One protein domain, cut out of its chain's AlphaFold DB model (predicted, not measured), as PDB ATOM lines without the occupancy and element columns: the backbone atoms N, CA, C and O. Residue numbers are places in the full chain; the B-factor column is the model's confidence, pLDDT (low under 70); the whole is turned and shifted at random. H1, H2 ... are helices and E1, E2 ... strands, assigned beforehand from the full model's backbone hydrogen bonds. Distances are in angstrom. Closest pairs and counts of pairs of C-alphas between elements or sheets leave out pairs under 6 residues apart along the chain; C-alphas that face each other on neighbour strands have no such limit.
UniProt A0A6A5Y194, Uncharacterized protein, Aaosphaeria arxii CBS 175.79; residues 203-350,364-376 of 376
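Overview. This is residues 203 to 350 and 364 to 376 of the 376 residues of an uncharacterized protein of Aaosphaeria arxii CBS 175.79 (UniProt A0A6A5Y194). A small, twisted sheet of four short strands, E2, E7, E4 and E3, forms the middle, with helices set round its rim rather than spread over it. Along one side the long helix H5 runs beside H2, and H7 crosses H5; the two-strand ribbon E5 and E6 lies at one end, and E1 with the long link after it at the other. The 161 printed residues include seven named helices and seven named strands, in the order E1 E2 H1 E3 E4 H2 H3 H4 E5 H5 H6 H7 E6 E7. The class is mixed, helices and strands; the larger sheet is mixed, and the ribbon is antiparallel. The whole is compact, with a radius of gyration of the C-alphas of 15.6 A and spans of 46 by 41 by 28 A.

Along the chain. E1 is residues 206 to 208, beginning with C-alpha 206 at (-20.867, -49.898, -47.294). E2 is 221 to 223, H1 229 to 235, E3 243 to 246 and E4 251 to 254. H2, residues 260 to 272, is 18.5 A long, and H3, 274 to 282, is 11.9 A. H4 is 288 to 292 and E5 298 to 301. H5, residues 303 to 323, is 30.0 A long, from C-alpha 303 at (-41.851, -57.185, -20.722). H6 is 329 to 332, and H7, 334 to 348, is 20.6 A long. E6 is 366 to 369, and E7, 373 to 375, ends at C-alpha 375, (-29.459, -44.849, -39.711).

Arrangement. E2 is antiparallel to E7, with N 222 and O 374 at 2.9 A; E7 is parallel to E4, with N 252 and O 373 at 2.8 A. E3 and E4 form a hairpin, with N 244 and O 253 at 2.8 A. E2, H1 and E3 make a split strand-helix-strand unit, two strands running the same way with E7 and E4 between them; its crossover is right-handed. H1, H2, H3 and H6 only graze this sheet, H6 only just on it with 5 pairs of C-alphas within 10 A. H2 and H3 touch only at the corner, the C-alphas of Gln 270 and Asn 277 closest at 5.0 A. H5 and H7 touch at a steep tilt of 52 degrees, C-alphas 310 and 340 closest at 4.7 A. H4 and H5 are apart. E5 and E6 are antiparallel, with N 299 and O 368 at 2.8 A. Every O i to N i+4 pair is within hydrogen-bond range in H1, H2, H3, H4, H5 and H7; H6 is too short for one.

Size, cuts and confidence. The farthest C-alphas, of Lys 235 and Pro 350, are 47.9 A apart. Residues 351 to 363 are not printed, and C-alphas 350 and 364 are 18.1 A apart across this cut. The link E1 to E2 is long, 12 residues. Mean pLDDT of the printed part is 88.7; residues 205, 207, 238 to 239 and 364 to 365 are under 70.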
ATOM      1  N   GLU A 203     -22.958 -51.675 -51.251       71.81
ATOM      2  CA  GLU A 203     -23.288 -50.481 -52.038       71.81
ATOM      3  C   GLU A 203     -22.330 -49.354 -51.630       71.81
ATOM      4  O   GLU A 203     -22.193 -49.043 -50.449       71.81
ATOM      5  N   ASN A 204     -21.626 -48.756 -52.598       73.06
ATOM      6  CA  ASN A 204     -20.753 -47.589 -52.388       73.06
ATOM      7  C   ASN A 204     -19.723 -47.720 -51.246       73.06
ATOM      8  O   ASN A 204     -19.443 -46.752 -50.543       73.06
ATOM      9  N   GLY A 205     -19.140 -48.904 -51.042       65.19
ATOM     10  CA  GLY A 205     -18.173 -49.097 -49.955       65.19
ATOM     11  C   GLY A 205     -18.794 -49.491 -48.609       65.19
ATOM     12  O   GLY A 205     -18.057 -49.644 -47.636       65.19
ATOM     13  N   ILE A 206     -20.120 -49.656 -48.533       71.56
ATOM     14  CA  ILE A 206     -20.867 -49.898 -47.294       71.56
ATOM     15  C   ILE A 206     -21.652 -51.207 -47.405       71.56
ATOM     16  O   ILE A 206     -22.311 -51.486 -48.407       71.56
ATOM     17  N   TRP A 207     -21.601 -52.019 -46.348       66.25
ATOM     18  CA  TRP A 207     -22.461 -53.192 -46.215       66.25
ATOM     19  C   TRP A 207     -23.894 -52.764 -45.893       66.25
ATOM     20  O   TRP A 207     -24.180 -52.270 -44.802       66.25
ATOM     21  N   VAL A 208     -24.804 -52.996 -46.832       77.12
ATOM     22  CA  VAL A 208     -26.243 -52.823 -46.657       77.12
ATOM     23  C   VAL A 208     -26.794 -54.106 -46.056       77.12
ATOM     24  O   VAL A 208     -26.789 -55.161 -46.689       77.12
ATOM     25  N   ARG A 209     -27.226 -54.035 -44.794       71.88
ATOM     26  CA  ARG A 209     -27.657 -55.213 -44.031       71.88
ATOM     27  C   ARG A 209     -29.073 -55.679 -44.373       71.88
ATOM     28  O   ARG A 209     -29.347 -56.861 -44.206       71.88
ATOM     29  N   TYR A 210     -29.946 -54.775 -44.808       79.19
ATOM     30  CA  TYR A 210     -31.378 -55.020 -44.983       79.19
ATOM     31  C   TYR A 210     -31.812 -54.645 -46.402       79.19
ATOM     32  O   TYR A 210     -31.318 -53.664 -46.952       79.19
ATOM     33  N   ASP A 211     -32.723 -55.420 -46.992       74.62
ATOM     34  CA  ASP A 211     -33.295 -55.092 -48.299       74.62
ATOM     35  C   ASP A 211     -34.307 -53.955 -48.138       74.62
ATOM     36  O   ASP A 211     -35.391 -54.147 -47.587       74.62
ATOM     37  N   VAL A 212     -33.915 -52.762 -48.583       80.06
ATOM     38  CA  VAL A 212     -34.760 -51.569 -48.519       80.06
ATOM     39  C   VAL A 212     -35.638 -51.396 -49.764       80.06
ATOM     40  O   VAL A 212     -36.504 -50.523 -49.764       80.06
ATOM     41  N   GLY A 213     -35.475 -52.235 -50.799       78.19
ATOM     42  CA  GLY A 213     -36.236 -52.171 -52.049       78.19
ATOM     43  C   GLY A 213     -36.339 -50.754 -52.629       78.19
ATOM     44  O   GLY A 213     -35.359 -50.013 -52.666       78.19
ATOM     45  N   ASP A 214     -37.553 -50.367 -53.027       78.12
ATOM     46  CA  ASP A 214     -37.879 -49.012 -53.502       78.12
ATOM     47  C   ASP A 214     -38.274 -48.053 -52.361       78.12
ATOM     48  O   ASP A 214     -38.870 -46.997 -52.594       78.12
ATOM     49  N   SER A 215     -38.002 -48.419 -51.104       82.50
ATOM     50  CA  SER A 215     -38.402 -47.609 -49.960       82.50
ATOM     51  C   SER A 215     -37.579 -46.321 -49.863       82.50
ATOM     52  O   SER A 215     -36.357 -46.305 -49.998       82.50
ATOM     53  N   GLN A 216     -38.268 -45.219 -49.591       84.56
ATOM     54  CA  GLN A 216     -37.717 -43.884 -49.416       84.56
ATOM     55  C   GLN A 216     -37.325 -43.667 -47.947       84.56
ATOM     56  O   GLN A 216     -38.157 -43.351 -47.102       84.56
ATOM     57  N   GLY A 217     -36.054 -43.838 -47.611       86.69
ATOM     58  CA  GLY A 217     -35.558 -43.640 -46.249       86.69
ATOM     59  C   GLY A 217     -34.042 -43.786 -46.180       86.69
ATOM     60  O   GLY A 217     -33.405 -43.973 -47.223       86.69
ATOM     61  N   PRO A 218     -33.452 -43.685 -44.979       89.31
ATOM     62  CA  PRO A 218     -32.030 -43.932 -44.784       89.31
ATOM     63  C   PRO A 218     -31.661 -45.327 -45.279       89.31
ATOM     64  O   PRO A 218     -32.217 -46.321 -44.822       89.31
ATOM     65  N   LYS A 219     -30.729 -45.413 -46.226       87.38
ATOM     66  CA  LYS A 219     -30.364 -46.693 -46.852       87.38
ATOM     67  C   LYS A 219     -29.449 -47.522 -45.966       87.38
ATOM     68  O   LYS A 219     -29.426 -48.750 -46.066       87.38
ATOM     69  N   TYR A 220     -28.667 -46.854 -45.126       87.44
ATOM     70  CA  TYR A 220     -27.591 -47.481 -44.390       87.44
ATOM     71  C   TYR A 220     -27.908 -47.522 -42.908       87.44
ATOM     72  O   TYR A 220     -28.576 -46.657 -42.343       87.44
ATOM     73  N   GLN A 221     -27.392 -48.562 -42.264       88.44
ATOM     74  CA  GLN A 221     -27.449 -48.701 -40.826       88.44
ATOM     75  C   GLN A 221     -26.117 -49.222 -40.315       88.44
ATOM     76  O   GLN A 221     -25.649 -50.277 -40.743       88.44
ATOM     77  N   LEU A 222     -25.523 -48.496 -39.377       88.00
ATOM     78  CA  LEU A 222     -24.262 -48.851 -38.744       88.00
ATOM     79  C   LEU A 222     -24.500 -49.117 -37.261       88.00
ATOM     80  O   LEU A 222     -25.088 -48.289 -36.573       88.00
ATOM     81  N   GLN A 223     -24.029 -50.256 -36.758       89.19
ATOM     82  CA  GLN A 223     -23.974 -50.503 -35.319       89.19
ATOM     83  C   GLN A 223     -22.779 -49.755 -34.722       89.19
ATOM     84  O   GLN A 223     -21.648 -49.870 -35.209       89.19
ATOM     85  N   PHE A 224     -23.037 -48.988 -33.669       90.06
ATOM     86  CA  PHE A 224     -21.994 -48.373 -32.876       90.06
ATOM     87  C   PHE A 224     -21.329 -49.398 -31.971       90.06
ATOM     88  O   PHE A 224     -21.958 -50.260 -31.363       90.06
ATOM     89  N   THR A 225     -20.014 -49.284 -31.924       87.81
ATOM     90  CA  THR A 225     -19.104 -50.041 -31.079       87.81
ATOM     91  C   THR A 225     -18.132 -49.041 -30.469       87.81
ATOM     92  O   THR A 225     -17.940 -47.949 -31.012       87.81
ATOM     93  N   HIS A 226     -17.441 -49.436 -29.405       89.81
ATOM     94  CA  HIS A 226     -16.393 -48.612 -28.803       89.81
ATOM     95  C   HIS A 226     -15.218 -48.280 -29.745       89.81
ATOM     96  O   HIS A 226     -14.365 -47.477 -29.395       89.81
ATOM     97  N   HIS A 227     -15.148 -48.891 -30.935       89.12
ATOM     98  CA  HIS A 227     -14.132 -48.585 -31.943       89.12
ATOM     99  C   HIS A 227     -14.558 -47.520 -32.955       89.12
ATOM    100  O   HIS A 227     -13.700 -46.952 -33.630       89.12
ATOM    101  N   ASN A 228     -15.863 -47.294 -33.141       90.00
ATOM    102  CA  ASN A 228     -16.358 -46.439 -34.220       90.00
ATOM    103  C   ASN A 228     -17.218 -45.265 -33.738       90.00
ATOM    104  O   ASN A 228     -17.273 -44.267 -34.458       90.00
ATOM    105  N   ALA A 229     -17.827 -45.340 -32.552       88.69
ATOM    106  CA  ALA A 229     -18.829 -44.386 -32.091       88.69
ATOM    107  C   ALA A 229     -18.285 -42.954 -32.016       88.69
ATOM    108  O   ALA A 229     -18.783 -42.080 -32.727       88.69
ATOM    109  N   SER A 230     -17.197 -42.729 -31.274       86.88
ATOM    110  CA  SER A 230     -16.615 -41.384 -31.135       86.88
ATOM    111  C   SER A 230     -16.068 -40.848 -32.459       86.88
ATOM    112  O   SER A 230     -16.217 -39.667 -32.770       86.88
ATOM    113  N   SER A 231     -15.484 -41.719 -33.292       88.62
ATOM    114  CA  SER A 231     -14.976 -41.326 -34.615       88.62
ATOM    115  C   SER A 231     -16.098 -40.909 -35.573       88.62
ATOM    116  O   SER A 231     -15.922 -39.993 -36.380       88.62
ATOM    117  N   TRP A 232     -17.255 -41.570 -35.481       89.00
ATOM    118  CA  TRP A 232     -18.440 -41.238 -36.256       89.00
ATOM    119  C   TRP A 232     -19.054 -39.934 -35.743       89.00
ATOM    120  O   TRP A 232     -19.343 -39.049 -36.548       89.00
ATOM    121  N   ALA A 233     -19.169 -39.782 -34.419       88.00
ATOM    122  CA  ALA A 233     -19.703 -38.594 -33.756       88.00
ATOM    123  C   ALA A 233     -18.880 -37.331 -34.048       88.00
ATOM    124  O   ALA A 233     -19.434 -36.264 -34.308       88.00
ATOM    125  N   ALA A 234     -17.550 -37.449 -34.085       87.44
ATOM    126  CA  ALA A 234     -16.661 -36.345 -34.446       87.44
ATOM    127  C   ALA A 234     -16.850 -35.881 -35.902       87.44
ATOM    128  O   ALA A 234     -16.679 -34.701 -36.201       87.44
ATOM    129  N   LYS A 235     -17.210 -36.800 -36.810       87.25
ATOM    130  CA  LYS A 235     -17.484 -36.499 -38.226       87.25
ATOM    131  C   LYS A 235     -18.907 -35.994 -38.472       87.25
ATOM    132  O   LYS A 235     -19.133 -35.347 -39.488       87.25
ATOM    133  N   ASN A 236     -19.838 -36.285 -37.566       84.62
ATOM    134  CA  ASN A 236     -21.258 -35.954 -37.680       84.62
ATOM    135  C   ASN A 236     -21.719 -35.268 -36.382       84.62
ATOM    136  O   ASN A 236     -22.293 -35.922 -35.508       84.62
ATOM    137  N   PRO A 237     -21.433 -33.964 -36.210       76.56
ATOM    138  CA  PRO A 237     -21.608 -33.289 -34.930       76.56
ATOM    139  C   PRO A 237     -23.073 -33.276 -34.477       76.56
ATOM    140  O   PRO A 237     -23.902 -32.579 -35.042       76.56
ATOM    141  N   HIS A 238     -23.391 -33.980 -33.393       69.94
ATOM    142  CA  HIS A 238     -24.769 -34.135 -32.895       69.94
ATOM    143  C   HIS A 238     -25.421 -32.848 -32.365       69.94
ATOM    144  O   HIS A 238     -26.630 -32.808 -32.140       69.94
ATOM    145  N   GLN A 239     -24.631 -31.803 -32.117       68.75
ATOM    146  CA  GLN A 239     -25.097 -30.553 -31.507       68.75
ATOM    147  C   GLN A 239     -25.863 -29.644 -32.483       68.75
ATOM    148  O   GLN A 239     -26.434 -28.644 -32.060       68.75
ATOM    149  N   ASN A 240     -25.904 -29.985 -33.773       75.56
ATOM    150  CA  ASN A 240     -26.599 -29.213 -34.805       75.56
ATOM    151  C   ASN A 240     -28.099 -29.549 -34.943       75.56
ATOM    152  O   ASN A 240     -28.787 -28.927 -35.746       75.56
ATOM    153  N   GLY A 241     -28.611 -30.517 -34.172       83.00
ATOM    154  CA  GLY A 241     -30.017 -30.927 -34.226       83.00
ATOM    155  C   GLY A 241     -30.386 -31.794 -35.433       83.00
ATOM    156  O   GLY A 241     -31.567 -32.049 -35.645       83.00
ATOM    157  N   GLU A 242     -29.412 -32.282 -36.207       89.56
ATOM    158  CA  GLU A 242     -29.660 -33.166 -37.356       89.56
ATOM    159  C   GLU A 242     -30.048 -34.588 -36.949       89.56
ATOM    160  O   GLU A 242     -30.619 -35.324 -37.754       89.56
ATOM    161  N   TRP A 243     -29.768 -34.974 -35.702       92.56
ATOM    162  CA  TRP A 243     -29.934 -36.333 -35.203       92.56
ATOM    163  C   TRP A 243     -30.885 -36.379 -34.013       92.56
ATOM    164  O   TRP A 243     -30.814 -35.558 -33.099       92.56
ATOM    165  N   ALA A 244     -31.742 -37.391 -33.994       93.50
ATOM    166  CA  ALA A 244     -32.598 -37.726 -32.869       93.50
ATOM    167  C   ALA A 244     -32.327 -39.165 -32.417       93.50
ATOM    168  O   ALA A 244     -31.954 -40.018 -33.218       93.50
ATOM    169  N   PHE A 245     -32.514 -39.444 -31.129       94.19
ATOM    170  CA  PHE A 245     -32.281 -40.771 -30.560       94.19
ATOM    171  C   PHE A 245     -33.594 -41.413 -30.101       94.19
ATOM    172  O   PHE A 245     -34.329 -40.827 -29.300       94.19
ATOM    173  N   ARG A 246     -33.856 -42.628 -30.588       95.62
ATOM    174  CA  ARG A 246     -34.975 -43.492 -30.201       95.62
ATOM    175  C   ARG A 246     -34.539 -44.448 -29.095       95.62
ATOM    176  O   ARG A 246     -33.613 -45.233 -29.287       95.62
ATOM    177  N   ILE A 247     -35.220 -44.400 -27.954       96.56
ATOM    178  CA  ILE A 247     -34.901 -45.222 -26.779       96.56
ATOM    179  C   ILE A 247     -35.284 -46.689 -26.987       96.56
ATOM    180  O   ILE A 247     -34.530 -47.570 -26.588       96.56
ATOM    181  N   ASP A 248     -36.441 -46.950 -27.589       95.31
ATOM    182  CA  ASP A 248     -36.986 -48.300 -27.776       95.31
ATOM    183  C   ASP A 248     -36.081 -49.178 -28.639       95.31
ATOM    184  O   ASP A 248     -35.730 -50.288 -28.251       95.31
ATOM    185  N   ASP A 249     -35.629 -48.625 -29.763       91.12
ATOM    186  CA  ASP A 249     -34.831 -49.344 -30.751       91.12
ATOM    187  C   ASP A 249     -33.321 -49.064 -30.613       91.12
ATOM    188  O   ASP A 249     -32.523 -49.599 -31.382       91.12
ATOM    189  N   GLN A 250     -32.918 -48.227 -29.648       94.12
ATOM    190  CA  GLN A 250     -31.528 -47.789 -29.434       94.12
ATOM    191  C   GLN A 250     -30.905 -47.254 -30.729       94.12
ATOM    192  O   GLN A 250     -29.795 -47.605 -31.128       94.12
ATOM    193  N   ALA A 251     -31.681 -46.442 -31.440       93.88
ATOM    194  CA  ALA A 251     -31.359 -46.015 -32.789       93.88
ATOM    195  C   ALA A 251     -31.252 -44.503 -32.859       93.88
ATOM    196  O   ALA A 251     -32.174 -43.780 -32.484       93.88
ATOM    197  N   MET A 252     -30.143 -44.032 -33.400       93.81
ATOM    198  CA  MET A 252     -29.988 -42.659 -33.817       93.81
ATOM    199  C   MET A 252     -30.436 -42.509 -35.270       93.81
ATOM    200  O   MET A 252     -30.035 -43.279 -36.142       93.81
ATOM    201  N   ILE A 253     -31.288 -41.525 -35.511       93.75
ATOM    202  CA  ILE A 253     -31.995 -41.320 -36.772       93.75
ATOM    203  C   ILE A 253     -31.898 -39.850 -37.186       93.75
ATOM    204  O   ILE A 253     -31.715 -38.997 -36.312       93.75
ATOM    205  N   PRO A 254     -32.070 -39.516 -38.473       92.50
ATOM    206  CA  PRO A 254     -32.236 -38.133 -38.889       92.50
ATOM    207  C   PRO A 254     -33.418 -37.487 -38.156       92.50
ATOM    208  O   PRO A 254     -34.509 -38.053 -38.095       92.50
ATOM    209  N   ALA A 255     -33.220 -36.294 -37.602       92.62
ATOM    210  CA  ALA A 255     -34.199 -35.638 -36.737       92.62
ATOM    211  C   ALA A 255     -35.535 -35.363 -37.439       92.62
ATOM    212  O   ALA A 255     -36.584 -35.414 -36.805       92.62
ATOM    213  N   HIS A 256     -35.523 -35.149 -38.757       90.25
ATOM    214  CA  HIS A 256     -36.741 -34.953 -39.546       90.25
ATOM    215  C   HIS A 256     -37.632 -36.208 -39.642       90.25
ATOM    216  O   HIS A 256     -38.782 -36.097 -40.056       90.25
ATOM    217  N   LEU A 257     -37.123 -37.388 -39.263       90.75
ATOM    218  CA  LEU A 257     -37.883 -38.641 -39.185       90.75
ATOM    219  C   LEU A 257     -38.504 -38.875 -37.793       90.75
ATOM    220  O   LEU A 257     -39.206 -39.860 -37.586       90.75
ATOM    221  N   MET A 258     -38.246 -37.983 -36.832       92.50
ATOM    222  CA  MET A 258     -38.846 -37.974 -35.496       92.50
ATOM    223  C   MET A 258     -40.141 -37.142 -35.522       92.50
ATOM    224  O   MET A 258     -40.187 -36.021 -35.004       92.50
ATOM    225  N   ASP A 259     -41.181 -37.670 -36.170       91.94
ATOM    226  CA  ASP A 259     -42.483 -37.004 -36.309       91.94
ATOM    227  C   ASP A 259     -43.268 -36.901 -34.983       91.94
ATOM    228  O   ASP A 259     -42.824 -37.354 -33.925       91.94
ATOM    229  N   GLU A 260     -44.439 -36.259 -35.009       94.19
ATOM    230  CA  GLU A 260     -45.254 -36.040 -33.805       94.19
ATOM    231  C   GLU A 260     -45.686 -37.344 -33.116       94.19
ATOM    232  O   GLU A 260     -45.736 -37.406 -31.881       94.19
ATOM    233  N   GLU A 261     -45.978 -38.388 -33.898       92.50
ATOM    234  CA  GLU A 261     -46.371 -39.691 -33.372       92.50
ATOM    235  C   GLU A 261     -45.168 -40.387 -32.725       92.50
ATOM    236  O   GLU A 261     -45.257 -40.865 -31.593       92.50
ATOM    237  N   GLU A 262     -44.020 -40.403 -33.394       93.88
ATOM    238  CA  GLU A 262     -42.782 -40.960 -32.864       93.88
ATOM    239  C   GLU A 262     -42.381 -40.235 -31.568       93.88
ATOM    240  O   GLU A 262     -42.127 -40.880 -30.546       93.88
ATOM    241  N   GLN A 263     -42.454 -38.901 -31.536       95.94
ATOM    242  CA  GLN A 263     -42.201 -38.111 -30.326       95.94
ATOM    243  C   GLN A 263     -43.153 -38.447 -29.178       95.94
ATOM    244  O   GLN A 263     -42.727 -38.470 -28.019       95.94
ATOM    245  N   LEU A 264     -44.436 -38.698 -29.462       96.75
ATOM    246  CA  LEU A 264     -45.408 -39.105 -28.447       96.75
ATOM    247  C   LEU A 264     -44.951 -40.381 -27.728       96.75
ATOM    248  O   LEU A 264     -44.926 -40.408 -26.494       96.75
ATOM    249  N   TYR A 265     -44.540 -41.405 -28.477       96.94
ATOM    250  CA  TYR A 265     -44.063 -42.661 -27.895       96.94
ATOM    251  C   TYR A 265     -42.691 -42.508 -27.233       96.94
ATOM    252  O   TYR A 265     -42.493 -43.017 -26.129       96.94
ATOM    253  N   GLN A 266     -41.766 -41.745 -27.826       97.31
ATOM    254  CA  GLN A 266     -40.471 -41.479 -27.192       97.31
ATOM    255  C   GLN A 266     -40.637 -40.775 -25.839       97.31
ATOM    256  O   GLN A 266     -39.987 -41.168 -24.874       97.31
ATOM    257  N   ARG A 267     -41.560 -39.810 -25.701       98.19
ATOM    258  CA  ARG A 267     -41.884 -39.198 -24.395       98.19
ATOM    259  C   ARG A 267     -42.379 -40.225 -23.376       98.19
ATOM    260  O   ARG A 267     -42.036 -40.134 -22.195       98.19
ATOM    261  N   TRP A 268     -43.157 -41.214 -23.814       98.06
ATOM    262  CA  TRP A 268     -43.591 -42.304 -22.943       98.06
ATOM    263  C   TRP A 268     -42.403 -43.152 -22.464       98.06
ATOM    264  O   TRP A 268     -42.264 -43.350 -21.255       98.06
ATOM    265  N   PHE A 269     -41.492 -43.562 -23.360       97.88
ATOM    266  CA  PHE A 269     -40.280 -44.303 -22.978       97.88
ATOM    267  C   PHE A 269     -39.393 -43.502 -22.022       97.88
ATOM    268  O   PHE A 269     -38.934 -44.039 -21.015       97.88
ATOM    269  N   GLN A 270     -39.209 -42.206 -22.289       97.62
ATOM    270  CA  GLN A 270     -38.410 -41.308 -21.451       97.62
ATOM    271  C   GLN A 270     -38.938 -41.225 -20.014       97.62
ATOM    272  O   GLN A 270     -38.152 -41.184 -19.068       97.62
ATOM    273  N   LYS A 271     -40.268 -41.195 -19.852       97.94
ATOM    274  CA  LYS A 271     -40.927 -41.144 -18.542       97.94
ATOM    275  C   LYS A 271     -40.926 -42.502 -17.840       97.94
ATOM    276  O   LYS A 271     -40.772 -42.551 -16.623       97.94
ATOM    277  N   ARG A 272     -41.145 -43.592 -18.582       96.62
ATOM    278  CA  ARG A 272     -41.311 -44.940 -18.020       96.62
ATOM    279  C   ARG A 272     -39.983 -45.615 -17.664       96.62
ATOM    280  O   ARG A 272     -39.970 -46.382 -16.706       96.62
ATOM    281  N   TYR A 273     -38.914 -45.306 -18.402       96.38
ATOM    282  CA  TYR A 273     -37.575 -45.896 -18.277       96.38
ATOM    283  C   TYR A 273     -36.512 -44.797 -18.108       96.38
ATOM    284  O   TYR A 273     -35.755 -44.498 -19.044       96.38
ATOM    285  N   PRO A 274     -36.472 -44.128 -16.940       95.69
ATOM    286  CA  PRO A 274     -35.574 -43.000 -16.697       95.69
ATOM    287  C   PRO A 274     -34.089 -43.369 -16.821       95.69
ATOM    288  O   PRO A 274     -33.289 -42.530 -17.229       95.69
ATOM    289  N   GLU A 275     -33.713 -44.615 -16.532       94.06
ATOM    290  CA  GLU A 275     -32.355 -45.133 -16.700       94.06
ATOM    291  C   GLU A 275     -31.908 -45.122 -18.168       94.06
ATOM    292  O   GLU A 275     -30.811 -44.664 -18.477       94.06
ATOM    293  N   LYS A 276     -32.795 -45.503 -19.096       95.44
ATOM    294  CA  LYS A 276     -32.534 -45.438 -20.544       95.44
ATOM    295  C   LYS A 276     -32.555 -44.004 -21.056       95.44
ATOM    296  O   LYS A 276     -31.774 -43.619 -21.922       95.44
ATOM    297  N   ASN A 277     -33.438 -43.178 -20.496       96.81
ATOM    298  CA  ASN A 277     -33.461 -41.754 -20.808       96.81
ATOM    299  C   ASN A 277     -32.173 -41.051 -20.359       96.81
ATOM    300  O   ASN A 277     -31.733 -40.115 -21.019       96.81
ATOM    301  N   LYS A 278     -31.546 -41.504 -19.269       96.31
ATOM    302  CA  LYS A 278     -30.267 -40.965 -18.805       96.31
ATOM    303  C   LYS A 278     -29.154 -41.205 -19.827       96.31
ATOM    304  O   LYS A 278     -28.458 -40.254 -20.152       96.31
ATOM    305  N   ILE A 279     -29.087 -42.402 -20.417       94.75
ATOM    306  CA  ILE A 279     -28.165 -42.717 -21.528       94.75
ATOM    307  C   ILE A 279     -28.366 -41.726 -22.682       94.75
ATOM    308  O   ILE A 279     -27.403 -41.182 -23.219       94.75
ATOM    309  N   ARG A 280     -29.627 -41.430 -23.031       94.44
ATOM    310  CA  ARG A 280     -29.959 -40.436 -24.063       94.44
ATOM    311  C   ARG A 280     -29.495 -39.024 -23.688       94.44
ATOM    312  O   ARG A 280     -28.919 -38.331 -24.517       94.44
ATOM    313  N   LEU A 281     -29.788 -38.574 -22.471       94.62
ATOM    314  CA  LEU A 281     -29.460 -37.220 -22.012       94.62
ATOM    315  C   LEU A 281     -27.948 -36.996 -21.899       94.62
ATOM    316  O   LEU A 281     -27.466 -35.928 -22.261       94.62
ATOM    317  N   ASN A 282     -27.221 -38.010 -21.435       94.56
ATOM    318  CA  ASN A 282     -25.770 -37.988 -21.294       94.56
ATOM    319  C   ASN A 282     -25.024 -38.220 -22.613       94.56
ATOM    320  O   ASN A 282     -23.818 -38.012 -22.667       94.56
ATOM    321  N   GLN A 283     -25.727 -38.664 -23.660       92.88
ATOM    322  CA  GLN A 283     -25.134 -39.118 -24.918       92.88
ATOM    323  C   GLN A 283     -24.176 -40.311 -24.753       92.88
ATOM    324  O   GLN A 283     -23.278 -40.523 -25.561       92.88
ATOM    325  N   ASP A 284     -24.412 -41.149 -23.744       93.69
ATOM    326  CA  ASP A 284     -23.592 -42.335 -23.470       93.69
ATOM    327  C   ASP A 284     -23.599 -43.313 -24.669       93.69
ATOM    328  O   ASP A 284     -22.623 -44.005 -24.938       93.69
ATOM    329  N   TYR A 285     -24.664 -43.292 -25.481       91.06
ATOM    330  CA  TYR A 285     -24.840 -44.110 -26.689       91.06
ATOM    331  C   TYR A 285     -23.849 -43.821 -27.839       91.06
ATOM    332  O   TYR A 285     -23.818 -44.574 -28.814       91.06
ATOM    333  N   ILE A 286     -23.051 -42.751 -27.750       91.69
ATOM    334  CA  ILE A 286     -21.937 -42.441 -28.669       91.69
ATOM    335  C   ILE A 286     -20.577 -42.380 -27.962       91.69
ATOM    336  O   ILE A 286     -19.583 -41.996 -28.574       91.69
ATOM    337  N   SER A 287     -20.524 -42.752 -26.683       91.38
ATOM    338  CA  SER A 287     -19.298 -42.752 -25.892       91.38
ATOM    339  C   SER A 287     -18.576 -44.092 -26.011       91.38
ATOM    340  O   SER A 287     -19.141 -45.142 -25.695       91.38
ATOM    341  N   ASP A 288     -17.301 -44.061 -26.407       91.31
ATOM    342  CA  ASP A 288     -16.481 -45.276 -26.501       91.31
ATOM    343  C   ASP A 288     -16.335 -45.962 -25.133       91.31
ATOM    344  O   ASP A 288     -16.338 -47.188 -25.059       91.31
ATOM    345  N   SER A 289     -16.250 -45.190 -24.041       91.50
ATOM    346  CA  SER A 289     -16.098 -45.748 -22.690       91.50
ATOM    347  C   SER A 289     -17.355 -46.462 -22.206       91.50
ATOM    348  O   SER A 289     -17.246 -47.509 -21.578       91.50
ATOM    349  N   PHE A 290     -18.537 -45.937 -22.536       92.38
ATOM    350  CA  PHE A 290     -19.801 -46.590 -22.214       92.38
ATOM    351  C   PHE A 290     -19.976 -47.862 -23.046       92.38
ATOM    352  O   PHE A 290     -20.214 -48.926 -22.493       92.38
ATOM    353  N   LEU A 291     -19.796 -47.773 -24.372       89.44
ATOM    354  CA  LEU A 291     -19.976 -48.909 -25.288       89.44
ATOM    355  C   LEU A 291     -18.895 -49.995 -25.150       89.44
ATOM    356  O   LEU A 291     -19.072 -51.103 -25.658       89.44
ATOM    357  N   GLY A 292     -17.756 -49.669 -24.537       86.44
ATOM    358  CA  GLY A 292     -16.642 -50.589 -24.303       86.44
ATOM    359  C   GLY A 292     -16.702 -51.302 -22.954       86.44
ATOM    360  O   GLY A 292     -15.978 -52.278 -22.761       86.44
ATOM    361  N   ASP A 293     -17.551 -50.840 -22.034       88.25
ATOM    362  CA  ASP A 293     -17.678 -51.403 -20.694       88.25
ATOM    363  C   ASP A 293     -18.836 -52.424 -20.648       88.25
ATOM    364  O   ASP A 293     -20.010 -52.037 -20.714       88.25
ATOM    365  N   PRO A 294     -18.541 -53.734 -20.519       81.19
ATOM    366  CA  PRO A 294     -19.563 -54.775 -20.523       81.19
ATOM    367  C   PRO A 294     -20.546 -54.660 -19.354       81.19
ATOM    368  O   PRO A 294     -21.663 -55.163 -19.467       81.19
ATOM    369  N   ASP A 295     -20.175 -54.007 -18.250       84.12
ATOM    370  CA  ASP A 295     -21.050 -53.818 -17.096       84.12
ATOM    371  C   ASP A 295     -21.973 -52.606 -17.273       84.12
ATOM    372  O   ASP A 295     -23.130 -52.655 -16.846       84.12
ATOM    373  N   GLN A 296     -21.514 -51.544 -17.945       86.44
ATOM    374  CA  GLN A 296     -22.323 -50.338 -18.182       86.44
ATOM    375  C   GLN A 296     -23.356 -50.503 -19.297       86.44
ATOM    376  O   GLN A 296     -24.460 -49.968 -19.188       86.44
ATOM    377  N   ILE A 297     -23.044 -51.276 -20.343       86.00
ATOM    378  CA  ILE A 297     -23.993 -51.531 -21.442       86.00
ATOM    379  C   ILE A 297     -25.174 -52.414 -21.025       86.00
ATOM    380  O   ILE A 297     -26.119 -52.572 -21.793       86.00
ATOM    381  N   GLN A 298     -25.151 -53.019 -19.839       88.50
ATOM    382  CA  GLN A 298     -26.243 -53.851 -19.346       88.50
ATOM    383  C   GLN A 298     -27.335 -52.998 -18.687       88.50
ATOM    384  O   GLN A 298     -27.262 -52.655 -17.507       88.50
ATOM    385  N   VAL A 299     -28.397 -52.706 -19.433       87.94
ATOM    386  CA  VAL A 299     -29.467 -51.805 -18.998       87.94
ATOM    387  C   VAL A 299     -30.703 -52.604 -18.567       87.94
ATOM    388  O   VAL A 299     -31.131 -53.499 -19.299       87.94
ATOM    389  N   PRO A 300     -31.310 -52.312 -17.399       90.25
ATOM    390  CA  PRO A 300     -32.535 -52.980 -16.964       90.25
ATOM    391  C   PRO A 300     -33.649 -52.862 -18.008       90.25
ATOM    392  O   PRO A 300     -33.844 -51.800 -18.587       90.25
ATOM    393  N   SER A 301     -34.404 -53.928 -18.247       91.19
ATOM    394  CA  SER A 301     -35.536 -53.979 -19.172       91.19
ATOM    395  C   SER A 301     -36.605 -54.927 -18.639       91.19
ATOM    396  O   SER A 301     -36.320 -55.787 -17.812       91.19
ATOM    397  N   ASP A 302     -37.834 -54.779 -19.114       91.00
ATOM    398  CA  ASP A 302     -38.968 -55.606 -18.714       91.00
ATOM    399  C   ASP A 302     -39.854 -55.956 -19.925       91.00
ATOM    400  O   ASP A 302     -39.620 -55.511 -21.058       91.00
ATOM    401  N   LYS A 303     -40.887 -56.776 -19.687       88.31
ATOM    402  CA  LYS A 303     -41.851 -57.185 -20.722       88.31
ATOM    403  C   LYS A 303     -42.588 -56.000 -21.318       88.31
ATOM    404  O   LYS A 303     -42.863 -55.985 -22.513       88.31
ATOM    405  N   GLN A 304     -42.871 -54.991 -20.503       91.38
ATOM    406  CA  GLN A 304     -43.567 -53.796 -20.949       91.38
ATOM    407  C   GLN A 304     -42.711 -52.991 -21.941       91.38
ATOM    408  O   GLN A 304     -43.255 -52.417 -22.885       91.38
ATOM    409  N   PHE A 305     -41.388 -52.948 -21.758       93.88
ATOM    410  CA  PHE A 305     -40.450 -52.300 -22.671       93.88
ATOM    411  C   PHE A 305     -40.424 -53.026 -24.012       93.88
ATOM    412  O   PHE A 305     -40.599 -52.392 -25.050       93.88
ATOM    413  N   HIS A 306     -40.264 -54.354 -23.984       92.50
ATOM    414  CA  HIS A 306     -40.257 -55.183 -25.192       92.50
ATOM    415  C   HIS A 306     -41.590 -55.092 -25.946       92.50
ATOM    416  O   HIS A 306     -41.584 -54.881 -27.156       92.50
ATOM    417  N   MET A 307     -42.722 -55.112 -25.240       92.69
ATOM    418  CA  MET A 307     -44.041 -54.920 -25.844       92.69
ATOM    419  C   MET A 307     -44.206 -53.556 -26.494       92.69
ATOM    420  O   MET A 307     -44.624 -53.469 -27.648       92.69
ATOM    421  N   ALA A 308     -43.838 -52.485 -25.793       95.25
ATOM    422  CA  ALA A 308     -43.909 -51.149 -26.363       95.25
ATOM    423  C   ALA A 308     -42.999 -51.010 -27.600       95.25
ATOM    424  O   ALA A 308     -43.420 -50.409 -28.590       95.25
ATOM    425  N   HIS A 309     -41.795 -51.599 -27.573       95.19
ATOM    426  CA  HIS A 309     -40.887 -51.668 -28.725       95.19
ATOM    427  C   HIS A 309     -41.529 -52.404 -29.903       95.19
ATOM    428  O   HIS A 309     -41.600 -51.847 -30.993       95.19
ATOM    429  N   CYS A 310     -42.059 -53.615 -29.697       95.50
ATOM    430  CA  CYS A 310     -42.667 -54.409 -30.768       95.50
ATOM    431  C   CYS A 310     -43.880 -53.717 -31.396       95.50
ATOM    432  O   CYS A 310     -43.968 -53.634 -32.621       95.50
ATOM    433  N   VAL A 311     -44.777 -53.146 -30.585       95.69
ATOM    434  CA  VAL A 311     -45.927 -52.376 -31.090       95.69
ATOM    435  C   VAL A 311     -45.457 -51.191 -31.934       95.69
ATOM    436  O   VAL A 311     -46.006 -50.930 -33.007       95.69
ATOM    437  N   ARG A 312     -44.438 -50.461 -31.473       95.50
ATOM    438  CA  ARG A 312     -43.944 -49.281 -32.185       95.50
ATOM    439  C   ARG A 312     -43.172 -49.657 -33.451       95.50
ATOM    440  O   ARG A 312     -43.370 -49.018 -34.482       95.50
ATOM    441  N   ALA A 313     -42.384 -50.726 -33.421       94.88
ATOM    442  CA  ALA A 313     -41.715 -51.288 -34.588       94.88
ATOM    443  C   ALA A 313     -42.727 -51.698 -35.677       94.88
ATOM    444  O   ALA A 313     -42.594 -51.268 -36.821       94.88
ATOM    445  N   LEU A 314     -43.797 -52.415 -35.310       94.75
ATOM    446  CA  LEU A 314     -44.866 -52.803 -36.242       94.75
ATOM    447  C   LEU A 314     -45.595 -51.595 -36.839       94.75
ATOM    448  O   LEU A 314     -45.909 -51.586 -38.027       94.75
ATOM    449  N   ARG A 315     -45.836 -50.545 -36.048       94.19
ATOM    450  CA  ARG A 315     -46.426 -49.303 -36.569       94.19
ATOM    451  C   ARG A 315     -45.504 -48.588 -37.561       94.19
ATOM    452  O   ARG A 315     -45.999 -48.099 -38.570       94.19
ATOM    453  N   ARG A 316     -44.186 -48.551 -37.314       93.12
ATOM    454  CA  ARG A 316     -43.211 -47.996 -38.277       93.12
ATOM    455  C   ARG A 316     -43.201 -48.807 -39.564       93.12
ATOM    456  O   ARG A 316     -43.199 -48.226 -40.641       93.12
ATOM    457  N   TYR A 317     -43.245 -50.133 -39.453       92.69
ATOM    458  CA  TYR A 317     -43.348 -51.013 -40.610       92.69
ATOM    459  C   TYR A 317     -44.608 -50.746 -41.419       92.69
ATOM    460  O   TYR A 317     -44.524 -50.543 -42.625       92.69
ATOM    461  N   TRP A 318     -45.762 -50.679 -40.755       92.38
ATOM    462  CA  TRP A 318     -47.026 -50.341 -41.400       92.38
ATOM    463  C   TRP A 318     -46.927 -49.006 -42.146       92.38
ATOM    464  O   TRP A 318     -47.197 -48.942 -43.339       92.38
ATOM    465  N   GLN A 319     -46.439 -47.953 -41.487       90.38
ATOM    466  CA  GLN A 319     -46.233 -46.641 -42.113       90.38
ATOM    467  C   GLN A 319     -45.291 -46.705 -43.316       90.38
ATOM    468  O   GLN A 319     -45.574 -46.096 -44.349       90.38
ATOM    469  N   ALA A 320     -44.207 -47.470 -43.217       90.00
ATOM    470  CA  ALA A 320     -43.274 -47.664 -44.316       90.00
ATOM    471  C   ALA A 320     -43.887 -48.410 -45.497       90.00
ATOM    472  O   ALA A 320     -43.599 -48.072 -46.643       90.00
ATOM    473  N   LYS A 321     -44.763 -49.382 -45.239       89.31
ATOM    474  CA  LYS A 321     -45.494 -50.098 -46.287       89.31
ATOM    475  C   LYS A 321     -46.521 -49.204 -46.977       89.31
ATOM    476  O   LYS A 321     -46.578 -49.221 -48.201       89.31
ATOM    477  N   GLU A 322     -47.255 -48.395 -46.218       91.88
ATOM    478  CA  GLU A 322     -48.300 -47.516 -46.757       91.88
ATOM    479  C   GLU A 322     -47.737 -46.318 -47.528       91.88
ATOM    480  O   GLU A 322     -48.271 -45.913 -48.557       91.88
ATOM    481  N   THR A 323     -46.650 -45.725 -47.036       89.31
ATOM    482  CA  THR A 323     -46.107 -44.476 -47.598       89.31
ATOM    483  C   THR A 323     -44.894 -44.692 -48.494       89.31
ATOM    484  O   THR A 323     -44.427 -43.758 -49.145       89.31
ATOM    485  N   GLY A 324     -44.327 -45.898 -48.471       86.50
ATOM    486  CA  GLY A 324     -43.006 -46.179 -49.008       86.50
ATOM    487  C   GLY A 324     -41.868 -45.584 -48.176       86.50
ATOM    488  O   GLY A 324     -40.721 -45.832 -48.530       86.50
ATOM    489  N   LYS A 325     -42.127 -44.824 -47.096       85.81
ATOM    490  CA  LYS A 325     -41.096 -44.115 -46.321       85.81
ATOM    491  C   LYS A 325     -40.755 -44.794 -45.001       85.81
ATOM    492  O   LYS A 325     -41.640 -45.004 -44.183       85.81
ATOM    493  N   HIS A 326     -39.477 -45.065 -44.741       84.56
ATOM    494  CA  HIS A 326     -39.037 -45.699 -43.492       84.56
ATOM    495  C   HIS A 326     -38.013 -44.857 -42.729       84.56
ATOM    496  O   HIS A 326     -37.321 -44.015 -43.299       84.56
ATOM    497  N   VAL A 327     -37.910 -45.110 -41.423       85.38
ATOM    498  CA  VAL A 327     -37.005 -44.376 -40.529       85.38
ATOM    499  C   VAL A 327     -35.624 -45.037 -40.463       85.38
ATOM    500  O   VAL A 327     -34.609 -44.352 -40.523       85.38
ATOM    501  N   CYS A 328     -35.577 -46.366 -40.361       90.19
ATOM    502  CA  CYS A 328     -34.349 -47.162 -40.382       90.19
ATOM    503  C   CYS A 328     -34.525 -48.438 -41.218       90.19
ATOM    504  O   CYS A 328     -35.612 -49.018 -41.182       90.19
ATOM    505  N   PRO A 329     -33.473 -48.954 -41.879       89.44
ATOM    506  CA  PRO A 329     -33.545 -50.219 -42.615       89.44
ATOM    507  C   PRO A 329     -34.089 -51.393 -41.779       89.44
ATOM    508  O   PRO A 329     -34.879 -52.201 -42.260       89.44
ATOM    509  N   ARG A 330     -33.748 -51.460 -40.484       87.44
ATOM    510  CA  ARG A 330     -34.296 -52.461 -39.549       87.44
ATOM    511  C   ARG A 330     -35.805 -52.336 -39.284       87.44
ATOM    512  O   ARG A 330     -36.419 -53.315 -38.861       87.44
ATOM    513  N   ASP A 331     -36.414 -51.174 -39.514       86.94
ATOM    514  CA  ASP A 331     -37.867 -50.995 -39.363       86.94
ATOM    515  C   ASP A 331     -38.643 -51.692 -40.493       86.94
ATOM    516  O   ASP A 331     -39.825 -51.974 -40.333       86.94
ATOM    517  N   ILE A 332     -37.977 -52.011 -41.609       86.81
ATOM    518  CA  ILE A 332     -38.538 -52.769 -42.738       86.81
ATOM    519  C   ILE A 332     -37.956 -54.179 -42.877       86.81
ATOM    520  O   ILE A 332     -38.270 -54.899 -43.823       86.81
ATOM    521  N   ASP A 333     -37.157 -54.608 -41.899       86.94
ATOM    522  CA  ASP A 333     -36.588 -55.949 -41.858       86.94
ATOM    523  C   ASP A 333     -37.652 -57.012 -41.568       86.94
ATOM    524  O   ASP A 333     -38.260 -57.035 -40.496       86.94
ATOM    525  N   TYR A 334     -37.804 -57.961 -42.490       85.69
ATOM    526  CA  TYR A 334     -38.741 -59.072 -42.347       85.69
ATOM    527  C   TYR A 334     -38.523 -59.867 -41.055       85.69
ATOM    528  O   TYR A 334     -39.491 -60.208 -40.380       85.69
ATOM    529  N   ARG A 335     -37.269 -60.166 -40.683       86.38
ATOM    530  CA  ARG A 335     -36.995 -60.994 -39.495       86.38
ATOM    531  C   ARG A 335     -37.363 -60.260 -38.212       86.38
ATOM    532  O   ARG A 335     -37.984 -60.852 -37.334       86.38
ATOM    533  N   HIS A 336     -37.019 -58.978 -38.118       89.06
ATOM    534  CA  HIS A 336     -37.412 -58.129 -37.003       89.06
ATOM    535  C   HIS A 336     -38.935 -57.996 -36.897       89.06
ATOM    536  O   HIS A 336     -39.470 -58.108 -35.796       89.06
ATOM    537  N   MET A 337     -39.637 -57.816 -38.018       92.25
ATOM    538  CA  MET A 337     -41.099 -57.717 -38.010       92.25
ATOM    539  C   MET A 337     -41.775 -59.029 -37.656       92.25
ATOM    540  O   MET A 337     -42.714 -59.021 -36.866       92.25
ATOM    541  N   LYS A 338     -41.260 -60.153 -38.163       91.50
ATOM    542  CA  LYS A 338     -41.731 -61.475 -37.764       91.50
ATOM    543  C   LYS A 338     -41.573 -61.669 -36.255       91.50
ATOM    544  O   LYS A 338     -42.545 -62.011 -35.604       91.50
ATOM    545  N   HIS A 339     -40.402 -61.361 -35.692       90.31
ATOM    546  CA  HIS A 339     -40.177 -61.415 -34.239       90.31
ATOM    547  C   HIS A 339     -41.177 -60.552 -33.462       90.31
ATOM    548  O   HIS A 339     -41.716 -60.986 -32.448       90.31
ATOM    549  N   CYS A 340     -41.436 -59.325 -33.929       94.31
ATOM    550  CA  CYS A 340     -42.388 -58.436 -33.266       94.31
ATOM    551  C   CYS A 340     -43.822 -58.966 -33.342       94.31
ATOM    552  O   CYS A 340     -44.544 -58.842 -32.359       94.31
ATOM    553  N   LEU A 341     -44.224 -59.552 -34.471       93.94
ATOM    554  CA  LEU A 341     -45.539 -60.162 -34.633       93.94
ATOM    555  C   LEU A 341     -45.683 -61.422 -33.770       93.94
ATOM    556  O   LEU A 341     -46.639 -61.511 -33.010       93.94
ATOM    557  N   ASP A 342     -44.694 -62.319 -33.799       90.81
ATOM    558  CA  ASP A 342     -44.662 -63.524 -32.962       90.81
ATOM    559  C   ASP A 342     -44.758 -63.146 -31.465       90.81
ATOM    560  O   ASP A 342     -45.515 -63.751 -30.712       90.81
ATOM    561  N   SER A 343     -44.062 -62.080 -31.035       88.06
ATOM    562  CA  SER A 343     -44.149 -61.576 -29.651       88.06
ATOM    563  C   SER A 343     -45.560 -61.080 -29.300       88.06
ATOM    564  O   SER A 343     -46.028 -61.277 -28.182       88.06
ATOM    565  N   MET A 344     -46.253 -60.430 -30.244       88.44
ATOM    566  CA  MET A 344     -47.641 -60.001 -30.046       88.44
ATOM    567  C   MET A 344     -48.588 -61.196 -29.942       88.44
ATOM    568  O   MET A 344     -49.500 -61.155 -29.116       88.44
ATOM    569  N   ASP A 345     -48.360 -62.249 -30.729       88.50
ATOM    570  CA  ASP A 345     -49.142 -63.484 -30.663       88.50
ATOM    571  C   ASP A 345     -48.978 -64.167 -29.302       88.50
ATOM    572  O   ASP A 345     -49.976 -64.528 -28.683       88.50
ATOM    573  N   GLU A 346     -47.751 -64.249 -28.775       85.19
ATOM    574  CA  GLU A 346     -47.489 -64.786 -27.430       85.19
ATOM    575  C   GLU A 346     -48.265 -64.036 -26.329       85.19
ATOM    576  O   GLU A 346     -48.674 -64.630 -25.328       85.19
ATOM    577  N   TRP A 347     -48.481 -62.727 -26.493       82.25
ATOM    578  CA  TRP A 347     -49.242 -61.922 -25.532       82.25
ATOM    579  C   TRP A 347     -50.753 -61.992 -25.747       82.25
ATOM    580  O   TRP A 347     -51.508 -61.954 -24.773       82.25
ATOM    581  N   ALA A 348     -51.203 -62.056 -26.999       87.00
ATOM    582  CA  ALA A 348     -52.619 -62.066 -27.356       87.00
ATOM    583  C   ALA A 348     -53.260 -63.453 -27.196       87.00
ATOM    584  O   ALA A 348     -54.438 -63.547 -26.845       87.00
ATOM    585  N   PHE A 349     -52.483 -64.515 -27.413       85.44
ATOM    586  CA  PHE A 349     -52.918 -65.908 -27.396       85.44
ATOM    587  C   PHE A 349     -52.087 -66.728 -26.395       85.44
ATOM    588  O   PHE A 349     -51.377 -67.649 -26.796       85.44
ATOM    589  N   PRO A 350     -52.144 -66.411 -25.087       82.00
ATOM    590  CA  PRO A 350     -51.420 -67.188 -24.092       82.00
ATOM    591  C   PRO A 350     -51.946 -68.628 -24.051       82.00
ATOM    592  O   PRO A 350     -53.158 -68.855 -24.046       82.00
ATOM    593  N   GLY A 364     -39.282 -59.994 -13.600       59.53
ATOM    594  CA  GLY A 364     -39.638 -58.586 -13.403       59.53
ATOM    595  C   GLY A 364     -38.655 -57.594 -13.991       59.53
ATOM    596  O   GLY A 364     -38.999 -56.444 -14.254       59.53
ATOM    597  N   THR A 365     -37.418 -58.009 -14.220       66.81
ATOM    598  CA  THR A 365     -36.413 -57.187 -14.875       66.81
ATOM    599  C   THR A 365     -35.296 -58.087 -15.385       66.81
ATOM    600  O   THR A 365     -34.697 -58.837 -14.619       66.81
ATOM    601  N   TRP A 366     -34.996 -58.025 -16.679       83.69
ATOM    602  CA  TRP A 366     -33.784 -58.616 -17.244       83.69
ATOM    603  C   TRP A 366     -32.806 -57.520 -17.648       83.69
ATOM    604  O   TRP A 366     -33.158 -56.343 -17.729       83.69
ATOM    605  N   LYS A 367     -31.558 -57.901 -17.903       85.12
ATOM    606  CA  LYS A 367     -30.549 -56.988 -18.434       85.12
ATOM    607  C   LYS A 367     -30.534 -57.099 -19.952       85.12
ATOM    608  O   LYS A 367     -30.320 -58.180 -20.492       85.12
ATOM    609  N   LEU A 368     -30.796 -55.988 -20.626       86.06
ATOM    610  CA  LEU A 368     -30.654 -55.852 -22.065       86.06
ATOM    611  C   LEU A 368     -29.274 -55.255 -22.360       86.06
ATOM    612  O   LEU A 368     -28.878 -54.283 -21.723       86.06
ATOM    613  N   ILE A 369     -28.545 -55.836 -23.314       88.50
ATOM    614  CA  ILE A 369     -27.292 -55.251 -23.804       88.50
ATOM    615  C   ILE A 369     -27.645 -54.062 -24.694       88.50
ATOM    616  O   ILE A 369     -28.387 -54.214 -25.664       88.50
ATOM    617  N   TRP A 370     -27.130 -52.889 -24.349       91.00
ATOM    618  CA  TRP A 370     -27.350 -51.660 -25.090       91.00
ATOM    619  C   TRP A 370     -26.503 -51.638 -26.363       91.00
ATOM    620  O   TRP A 370     -25.292 -51.438 -26.329       91.00
ATOM    621  N   GLU A 371     -27.158 -51.819 -27.504       88.88
ATOM    622  CA  GLU A 371     -26.554 -51.870 -28.828       88.88
ATOM    623  C   GLU A 371     -27.050 -50.697 -29.666       88.88
ATOM    624  O   GLU A 371     -28.057 -50.772 -30.378       88.88
ATOM    625  N   THR A 372     -26.319 -49.587 -29.591       91.81
ATOM    626  CA  THR A 372     -26.688 -48.413 -30.376       91.81
ATOM    627  C   THR A 372     -26.417 -48.631 -31.855       91.81
ATOM    628  O   THR A 372     -25.412 -49.218 -32.249       91.81
ATOM    629  N   LYS A 373     -27.307 -48.114 -32.694       91.50
ATOM    630  CA  LYS A 373     -27.121 -48.040 -34.144       91.50
ATOM    631  C   LYS A 373     -27.473 -46.661 -34.674       91.50
ATOM    632  O   LYS A 373     -28.253 -45.945 -34.056       91.50
ATOM    633  N   VAL A 374     -26.936 -46.311 -35.833       91.81
ATOM    634  CA  VAL A 374     -27.275 -45.096 -36.574       91.81
ATOM    635  C   VAL A 374     -27.813 -45.440 -37.952       91.81
ATOM    636  O   VAL A 374     -27.297 -46.355 -38.591       91.81
ATOM    637  N   CYS A 375     -28.835 -44.714 -38.396       91.31
ATOM    638  CA  CYS A 375     -29.459 -44.849 -39.711       91.31
ATOM    639  C   CYS A 375     -29.162 -43.598 -40.544       91.31
ATOM    640  O   CYS A 375     -29.417 -42.503 -40.051       91.31
ATOM    641  N   PHE A 376     -28.611 -43.732 -41.753       88.69
ATOM    642  CA  PHE A 376     -28.194 -42.589 -42.581       88.69
ATOM    643  C   PHE A 376     -28.302 -42.835 -44.090       88.69
ATOM    644  O   PHE A 376     -28.416 -44.013 -44.516       88.69
TER     645      PHE A 376